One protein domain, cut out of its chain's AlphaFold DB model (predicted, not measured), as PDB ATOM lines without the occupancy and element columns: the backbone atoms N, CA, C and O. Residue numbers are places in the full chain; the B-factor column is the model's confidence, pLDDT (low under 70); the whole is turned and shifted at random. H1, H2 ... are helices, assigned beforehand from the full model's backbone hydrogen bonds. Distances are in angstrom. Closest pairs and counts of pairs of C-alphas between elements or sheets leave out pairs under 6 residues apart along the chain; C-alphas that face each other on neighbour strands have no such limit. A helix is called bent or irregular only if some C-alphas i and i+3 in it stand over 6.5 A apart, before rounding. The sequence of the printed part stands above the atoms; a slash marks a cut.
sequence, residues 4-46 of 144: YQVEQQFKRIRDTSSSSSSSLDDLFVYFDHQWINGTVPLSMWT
ATOM      1  N   TYR A   4     -32.134  45.479 -46.238       86.56
ATOM      2  CA  TYR A   4     -31.869  46.918 -46.295       86.56
ATOM      3  C   TYR A   4     -31.353  47.495 -44.965       86.56
ATOM      4  O   TYR A   4     -30.844  48.610 -44.931       86.56
ATOM      5  N   GLN A   5     -31.481  46.750 -43.860       89.00
ATOM      6  CA  GLN A   5     -30.977  47.162 -42.549       89.00
ATOM      7  C   GLN A   5     -29.569  46.627 -42.264       89.00
ATOM      8  O   GLN A   5     -28.936  47.096 -41.320       89.00
ATOM      9  N   VAL A   6     -29.067  45.664 -43.047       86.50
ATOM     10  CA  VAL A   6     -27.804  44.959 -42.765       86.50
ATOM     11  C   VAL A   6     -26.620  45.913 -42.728       86.50
ATOM     12  O   VAL A   6     -25.887  45.930 -41.742       86.50
ATOM     13  N   GLU A   7     -26.474  46.762 -43.742       87.81
ATOM     14  CA  GLU A   7     -25.374  47.727 -43.811       87.81
ATOM     15  C   GLU A   7     -25.431  48.747 -42.662       87.81
ATOM     16  O   GLU A   7     -24.418  49.052 -42.031       87.81
ATOM     17  N   GLN A   8     -26.629  49.246 -42.338       89.50
ATOM     18  CA  GLN A   8     -26.815  50.219 -41.259       89.50
ATOM     19  C   GLN A   8     -26.472  49.626 -39.889       89.50
ATOM     20  O   GLN A   8     -25.803  50.276 -39.085       89.50
ATOM     21  N   GLN A   9     -26.898  48.388 -39.618       88.56
ATOM     22  CA  GLN A   9     -26.546  47.722 -38.366       88.56
ATOM     23  C   GLN A   9     -25.059  47.378 -38.303       88.56
ATOM     24  O   GLN A   9     -24.457  47.528 -37.244       88.56
ATOM     25  N   PHE A  10     -24.447  46.975 -39.418       88.56
ATOM     26  CA  PHE A  10     -23.010  46.719 -39.473       88.56
ATOM     27  C   PHE A  10     -22.192  47.972 -39.126       88.56
ATOM     28  O   PHE A  10     -21.312  47.904 -38.267       88.56
ATOM     29  N   LYS A  11     -22.544  49.133 -39.700       88.12
ATOM     30  CA  LYS A  11     -21.928  50.427 -39.351       88.12
ATOM     31  C   LYS A  11     -22.084  50.734 -37.862       88.12
ATOM     32  O   LYS A  11     -21.097  51.004 -37.191       88.12
ATOM     33  N   ARG A  12     -23.296  50.574 -37.315       90.00
ATOM     34  CA  ARG A  12     -23.553  50.791 -35.883       90.00
ATOM     35  C   ARG A  12     -22.692  49.887 -34.990       90.00
ATOM     36  O   ARG A  12     -22.180  50.359 -33.978       90.00
ATOM     37  N   ILE A  13     -22.529  48.610 -35.346       88.25
ATOM     38  CA  ILE A  13     -21.675  47.670 -34.602       88.25
ATOM     39  C   ILE A  13     -20.223  48.144 -34.641       88.25
ATOM     40  O   ILE A  13     -19.614  48.273 -33.585       88.25
ATOM     41  N   ARG A  14     -19.694  48.474 -35.824       86.50
ATOM     42  CA  ARG A  14     -18.324  48.981 -35.982       86.50
ATOM     43  C   ARG A  14     -18.067  50.228 -35.139       86.50
ATOM     44  O   ARG A  14     -17.091  50.279 -34.392       86.50
ATOM     45  N   ASP A  15     -18.972  51.196 -35.209       86.38
ATOM     46  CA  ASP A  15     -18.835  52.472 -34.504       86.38
ATOM     47  C   ASP A  15     -18.905  52.275 -32.974       86.38
ATOM     48  O   ASP A  15     -18.190  52.929 -32.221       86.38
ATOM     49  N   THR A  16     -19.699  51.306 -32.503       84.56
ATOM     50  CA  THR A  16     -19.774  50.939 -31.074       84.56
ATOM     51  C   THR A  16     -18.543  50.141 -30.621       84.56
ATOM     52  O   THR A  16     -18.083  50.282 -29.488       84.56
ATOM     53  N   SER A  17     -17.979  49.312 -31.502       77.94
ATOM     54  CA  SER A  17     -16.807  48.470 -31.238       77.94
ATOM     55  C   SER A  17     -15.473  49.212 -31.324       77.94
ATOM     56  O   SER A  17     -14.468  48.678 -30.869       77.94
ATOM     57  N   SER A  18     -15.454  50.450 -31.826       62.91
ATOM     58  CA  SER A  18     -14.242  51.275 -31.989       62.91
ATOM     59  C   SER A  18     -13.514  51.590 -30.666       62.91
ATOM     60  O   SER A  18     -12.390  52.079 -30.672       62.91
ATOM     61  N   SER A  19     -14.137  51.290 -29.520       61.44
ATOM     62  CA  SER A  19     -13.529  51.401 -28.183       61.44
ATOM     63  C   SER A  19     -12.813  50.115 -27.723       61.44
ATOM     64  O   SER A  19     -12.222  50.095 -26.645       61.44
ATOM     65  N   SER A  20     -12.876  49.034 -28.512       60.94
ATOM     66  CA  SER A  20     -12.645  47.660 -28.052       60.94
ATOM     67  C   SER A  20     -11.751  46.868 -29.019       60.94
ATOM     68  O   SER A  20     -12.234  46.087 -29.829       60.94
ATOM     69  N   SER A  21     -10.431  47.005 -28.853       61.97
ATOM     70  CA  SER A  21      -9.357  46.173 -29.439       61.97
ATOM     71  C   SER A  21      -9.166  46.203 -30.970       61.97
ATOM     72  O   SER A  21     -10.084  45.970 -31.749       61.97
ATOM     73  N   SER A  22      -7.909  46.364 -31.395       65.75
ATOM     74  CA  SER A  22      -7.458  46.377 -32.800       65.75
ATOM     75  C   SER A  22      -7.671  45.061 -33.565       65.75
ATOM     76  O   SER A  22      -7.396  44.992 -34.756       65.75
ATOM     77  N   SER A  23      -8.124  43.990 -32.906       73.62
ATOM     78  CA  SER A  23      -8.346  42.683 -33.542       73.62
ATOM     79  C   SER A  23      -9.620  42.625 -34.388       73.62
ATOM     80  O   SER A  23      -9.771  41.711 -35.197       73.62
ATOM     81  N   LEU A  24     -10.544  43.575 -34.207       80.50
ATOM     82  CA  LEU A  24     -11.810  43.614 -34.943       80.50
ATOM     83  C   LEU A  24     -11.741  44.447 -36.226       80.50
ATOM     84  O   LEU A  24     -12.599  44.278 -37.091       80.50
ATOM     85  N   ASP A  25     -10.725  45.293 -36.388       84.62
ATOM     86  CA  ASP A  25     -10.588  46.140 -37.578       84.62
ATOM     87  C   ASP A  25     -10.445  45.296 -38.851       84.62
ATOM     88  O   ASP A  25     -11.160  45.530 -39.828       84.62
ATOM     89  N   ASP A  26      -9.631  44.237 -38.809       86.19
ATOM     90  CA  ASP A  26      -9.472  43.295 -39.925       86.19
ATOM     91  C   ASP A  26     -10.791  42.596 -40.286       86.19
ATOM     92  O   ASP A  26     -11.096  42.396 -41.464       86.19
ATOM     93  N   LEU A  27     -11.611  42.261 -39.284       85.88
ATOM     94  CA  LEU A  27     -12.937  41.684 -39.503       85.88
ATOM     95  C   LEU A  27     -13.857  42.687 -40.207       85.88
ATOM     96  O   LEU A  27     -14.576  42.303 -41.132       85.88
ATOM     97  N   PHE A  28     -13.843  43.954 -39.790       89.19
ATOM     98  CA  PHE A  28     -14.673  44.986 -40.405       89.19
ATOM     99  C   PHE A  28     -14.248  45.280 -41.847       89.19
ATOM    100  O   PHE A  28     -15.111  45.382 -42.718       89.19
ATOM    101  N   VAL A  29     -12.942  45.348 -42.115       88.69
ATOM    102  CA  VAL A  29     -12.392  45.519 -43.470       88.69
ATOM    103  C   VAL A  29     -12.760  44.335 -44.359       88.69
ATOM    104  O   VAL A  29     -13.267  44.522 -45.466       88.69
ATOM    105  N   TYR A  30     -12.560  43.109 -43.868       88.50
ATOM    106  CA  TYR A  30     -12.949  41.899 -44.587       88.50
ATOM    107  C   TYR A  30     -14.443  41.904 -44.913       88.50
ATOM    108  O   TYR A  30     -14.834  41.628 -46.048       88.50
ATOM    109  N   PHE A  31     -15.281  42.217 -43.925       87.00
ATOM    110  CA  PHE A  31     -16.723  42.146 -44.091       87.00
ATOM    111  C   PHE A  31     -17.230  43.178 -45.099       87.00
ATOM    112  O   PHE A  31     -18.033  42.843 -45.971       87.00
ATOM    113  N   ASP A  32     -16.723  44.407 -45.015       88.94
ATOM    114  CA  ASP A  32     -17.045  45.468 -45.962       88.94
ATOM    115  C   ASP A  32     -16.666  45.063 -47.394       88.94
ATOM    116  O   ASP A  32     -17.513  45.076 -48.288       88.94
ATOM    117  N   HIS A  33     -15.438  44.576 -47.596       89.25
ATOM    118  CA  HIS A  33     -14.947  44.197 -48.919       89.25
ATOM    119  C   HIS A  33     -15.643  42.962 -49.504       89.25
ATOM    120  O   HIS A  33     -15.801  42.858 -50.716       89.25
ATOM    121  N   GLN A  34     -16.006  41.975 -48.685       85.06
ATOM    122  CA  GLN A  34     -16.593  40.731 -49.191       85.06
ATOM    123  C   GLN A  34     -18.107  40.806 -49.372       85.06
ATOM    124  O   GLN A  34     -18.630  40.210 -50.313       85.06
ATOM    125  N   TRP A  35     -18.805  41.517 -48.484       84.06
ATOM    126  CA  TRP A  35     -20.259  41.398 -48.361       84.06
ATOM    127  C   TRP A  35     -21.010  42.704 -48.605       84.06
ATOM    128  O   TRP A  35     -22.105  42.655 -49.156       84.06
ATOM    129  N   ILE A  36     -20.454  43.859 -48.220       85.88
ATOM    130  CA  ILE A  36     -21.097  45.160 -48.473       85.88
ATOM    131  C   ILE A  36     -20.775  45.644 -49.888       85.88
ATOM    132  O   ILE A  36     -21.678  45.915 -50.673       85.88
ATOM    133  N   ASN A  37     -19.484  45.698 -50.214       86.38
ATOM    134  CA  ASN A  37     -18.951  46.193 -51.483       86.38
ATOM    135  C   ASN A  37     -18.434  45.067 -52.396       86.38
ATOM    136  O   ASN A  37     -17.890  45.330 -53.468       86.38
ATOM    137  N   GLY A  38     -18.560  43.815 -51.956       83.06
ATOM    138  CA  GLY A  38     -18.036  42.653 -52.660       83.06
ATOM    139  C   GLY A  38     -18.976  42.073 -53.707       83.06
ATOM    140  O   GLY A  38     -20.041  42.597 -54.019       83.06
ATOM    141  N   THR A  39     -18.565  40.932 -54.254       78.69
ATOM    142  CA  THR A  39     -19.326  40.197 -55.272       78.69
ATOM    143  C   THR A  39     -20.361  39.249 -54.675       78.69
ATOM    144  O   THR A  39     -21.203  38.728 -55.410       78.69
ATOM    145  N   VAL A  40     -20.305  38.992 -53.364       79.19
ATOM    146  CA  VAL A  40     -21.199  38.029 -52.728       79.19
ATOM    147  C   VAL A  40     -22.509  38.713 -52.327       79.19
ATOM    148  O   VAL A  40     -22.479  39.710 -51.608       79.19
ATOM    149  N   PRO A  41     -23.680  38.191 -52.741       80.88
ATOM    150  CA  PRO A  41     -24.955  38.829 -52.442       80.88
ATOM    151  C   PRO A  41     -25.244  38.911 -50.939       80.88
ATOM    152  O   PRO A  41     -25.302  37.895 -50.241       80.88
ATOM    153  N   LEU A  42     -25.560  40.117 -50.458       78.81
ATOM    154  CA  LEU A  42     -25.943  40.370 -49.063       78.81
ATOM    155  C   LEU A  42     -27.218  39.613 -48.641       78.81
ATOM    156  O   LEU A  42     -27.465  39.397 -47.454       78.81
ATOM    157  N   SER A  43     -28.018  39.149 -49.606       75.44
ATOM    158  CA  SER A  43     -29.207  38.323 -49.367       75.44
ATOM    159  C   SER A  43     -28.875  36.987 -48.710       75.44
ATOM    160  O   SER A  43     -29.710  36.455 -47.983       75.44
ATOM    161  N   MET A  44     -27.649  36.481 -48.870       73.94
ATOM    162  CA  MET A  44     -27.197  35.253 -48.208       73.94
ATOM    163  C   MET A  44     -27.048  35.405 -46.686       73.94
ATOM    164  O   MET A  44     -27.090  34.410 -45.967       73.94
ATOM    165  N   TRP A  45     -26.913  36.635 -46.176       74.19
ATOM    166  CA  TRP A  45     -26.765  36.910 -44.742       74.19
ATOM    167  C   TRP A  45     -28.089  36.979 -43.985       74.19
ATOM    168  O   TRP A  45     -28.105  36.999 -42.752       74.19
ATOM    169  N   THR A  46     -29.216  37.029 -44.692       74.06
ATOM    170  CA  THR A  46     -30.519  37.236 -44.064       74.06
ATOM    171  C   THR A  46     -31.473  36.129 -44.464       74.06
ATOM    172  O   THR A  46     -31.845  35.997 -45.623       74.06
TER     173      THR A  46
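What this domain is: This is residues 4 to 46 of the 144 residues of the protein "Hypothetical protein" of Rotaria sp. Silwood1 (UniProt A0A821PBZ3). Two helices, H1 and H2, lie side by side and run opposite ways like the long sides of a narrow, loosely closed U, with a bare loop at one end and the small helix H3 at the other. Residues 18 to 23 of the loop stick out beyond the helices, while H3 lies near the start of H1 and the end of H2. The printed part has 43 residues with three named helices, in the order H1, H2, H3, and no named strand; its class is all helix. It is only just compact, close to loose, with a radius of gyration of the C-alphas of 10.8 A, and its elongated outline spans 29 by 18 by 13 A.

Where its parts are: The longest helix, H1, holds residues 4 to 17 and measures 21.4 A from first to last C-alpha. It begins with C-alpha 4 at (-31.869, 46.918, -46.295) and ends with C-alpha 17 at (-16.807, 48.470, -31.238). H1 is irregular: C-alphas 4 and 7 are 7.0 A apart, and its line is a rough one. H2 holds residues 25 to 36 and measures 15.2 A. It is neither bent nor irregular, but only just: C-alphas 33 and 36 are 6.2 A apart. H3 holds residues 42 to 45, is 5.6 A long, and ends with C-alpha 45 at (-26.765, 36.910, -44.742).

How they stand to each other: H1 and H2 are close but not clearly touching, with 2 pairs of C-alphas within 8 A. Their closest C-alphas are those of Glu 7 and Ile 36, 6.8 A apart. Their lines stand at a shallow tilt of 7 degrees, they run opposite ways, and their centres are 11.8 A apart. H1 and H3 are near each other, with 6 pairs of C-alphas within 10 A. H2 and H3 are close but not clearly touching, and their closest C-alphas, those of Trp 35 and Leu 42, are 5.8 A apart. In H2 every O i to N i+4 pair is within hydrogen-bond range, in H1 9 of 10 are, and H3 is too short for such a pair.

The domain as a whole: The C-alphas of Ser 19 and Thr 39, the two farthest apart, are 29.9 A apart, while those of Tyr 4 and Thr 46, the first and last printed, are 10.0 A apart. The printed part has no cut. The link from H1 to H2, of 7 residues, is short, and the link from H2 to H3, of 5 residues, is tight. Residues 18 to 23 stand free. The mean pLDDT of the printed part is 81.7, and confidence is low, under 70, at residues 18 to 22.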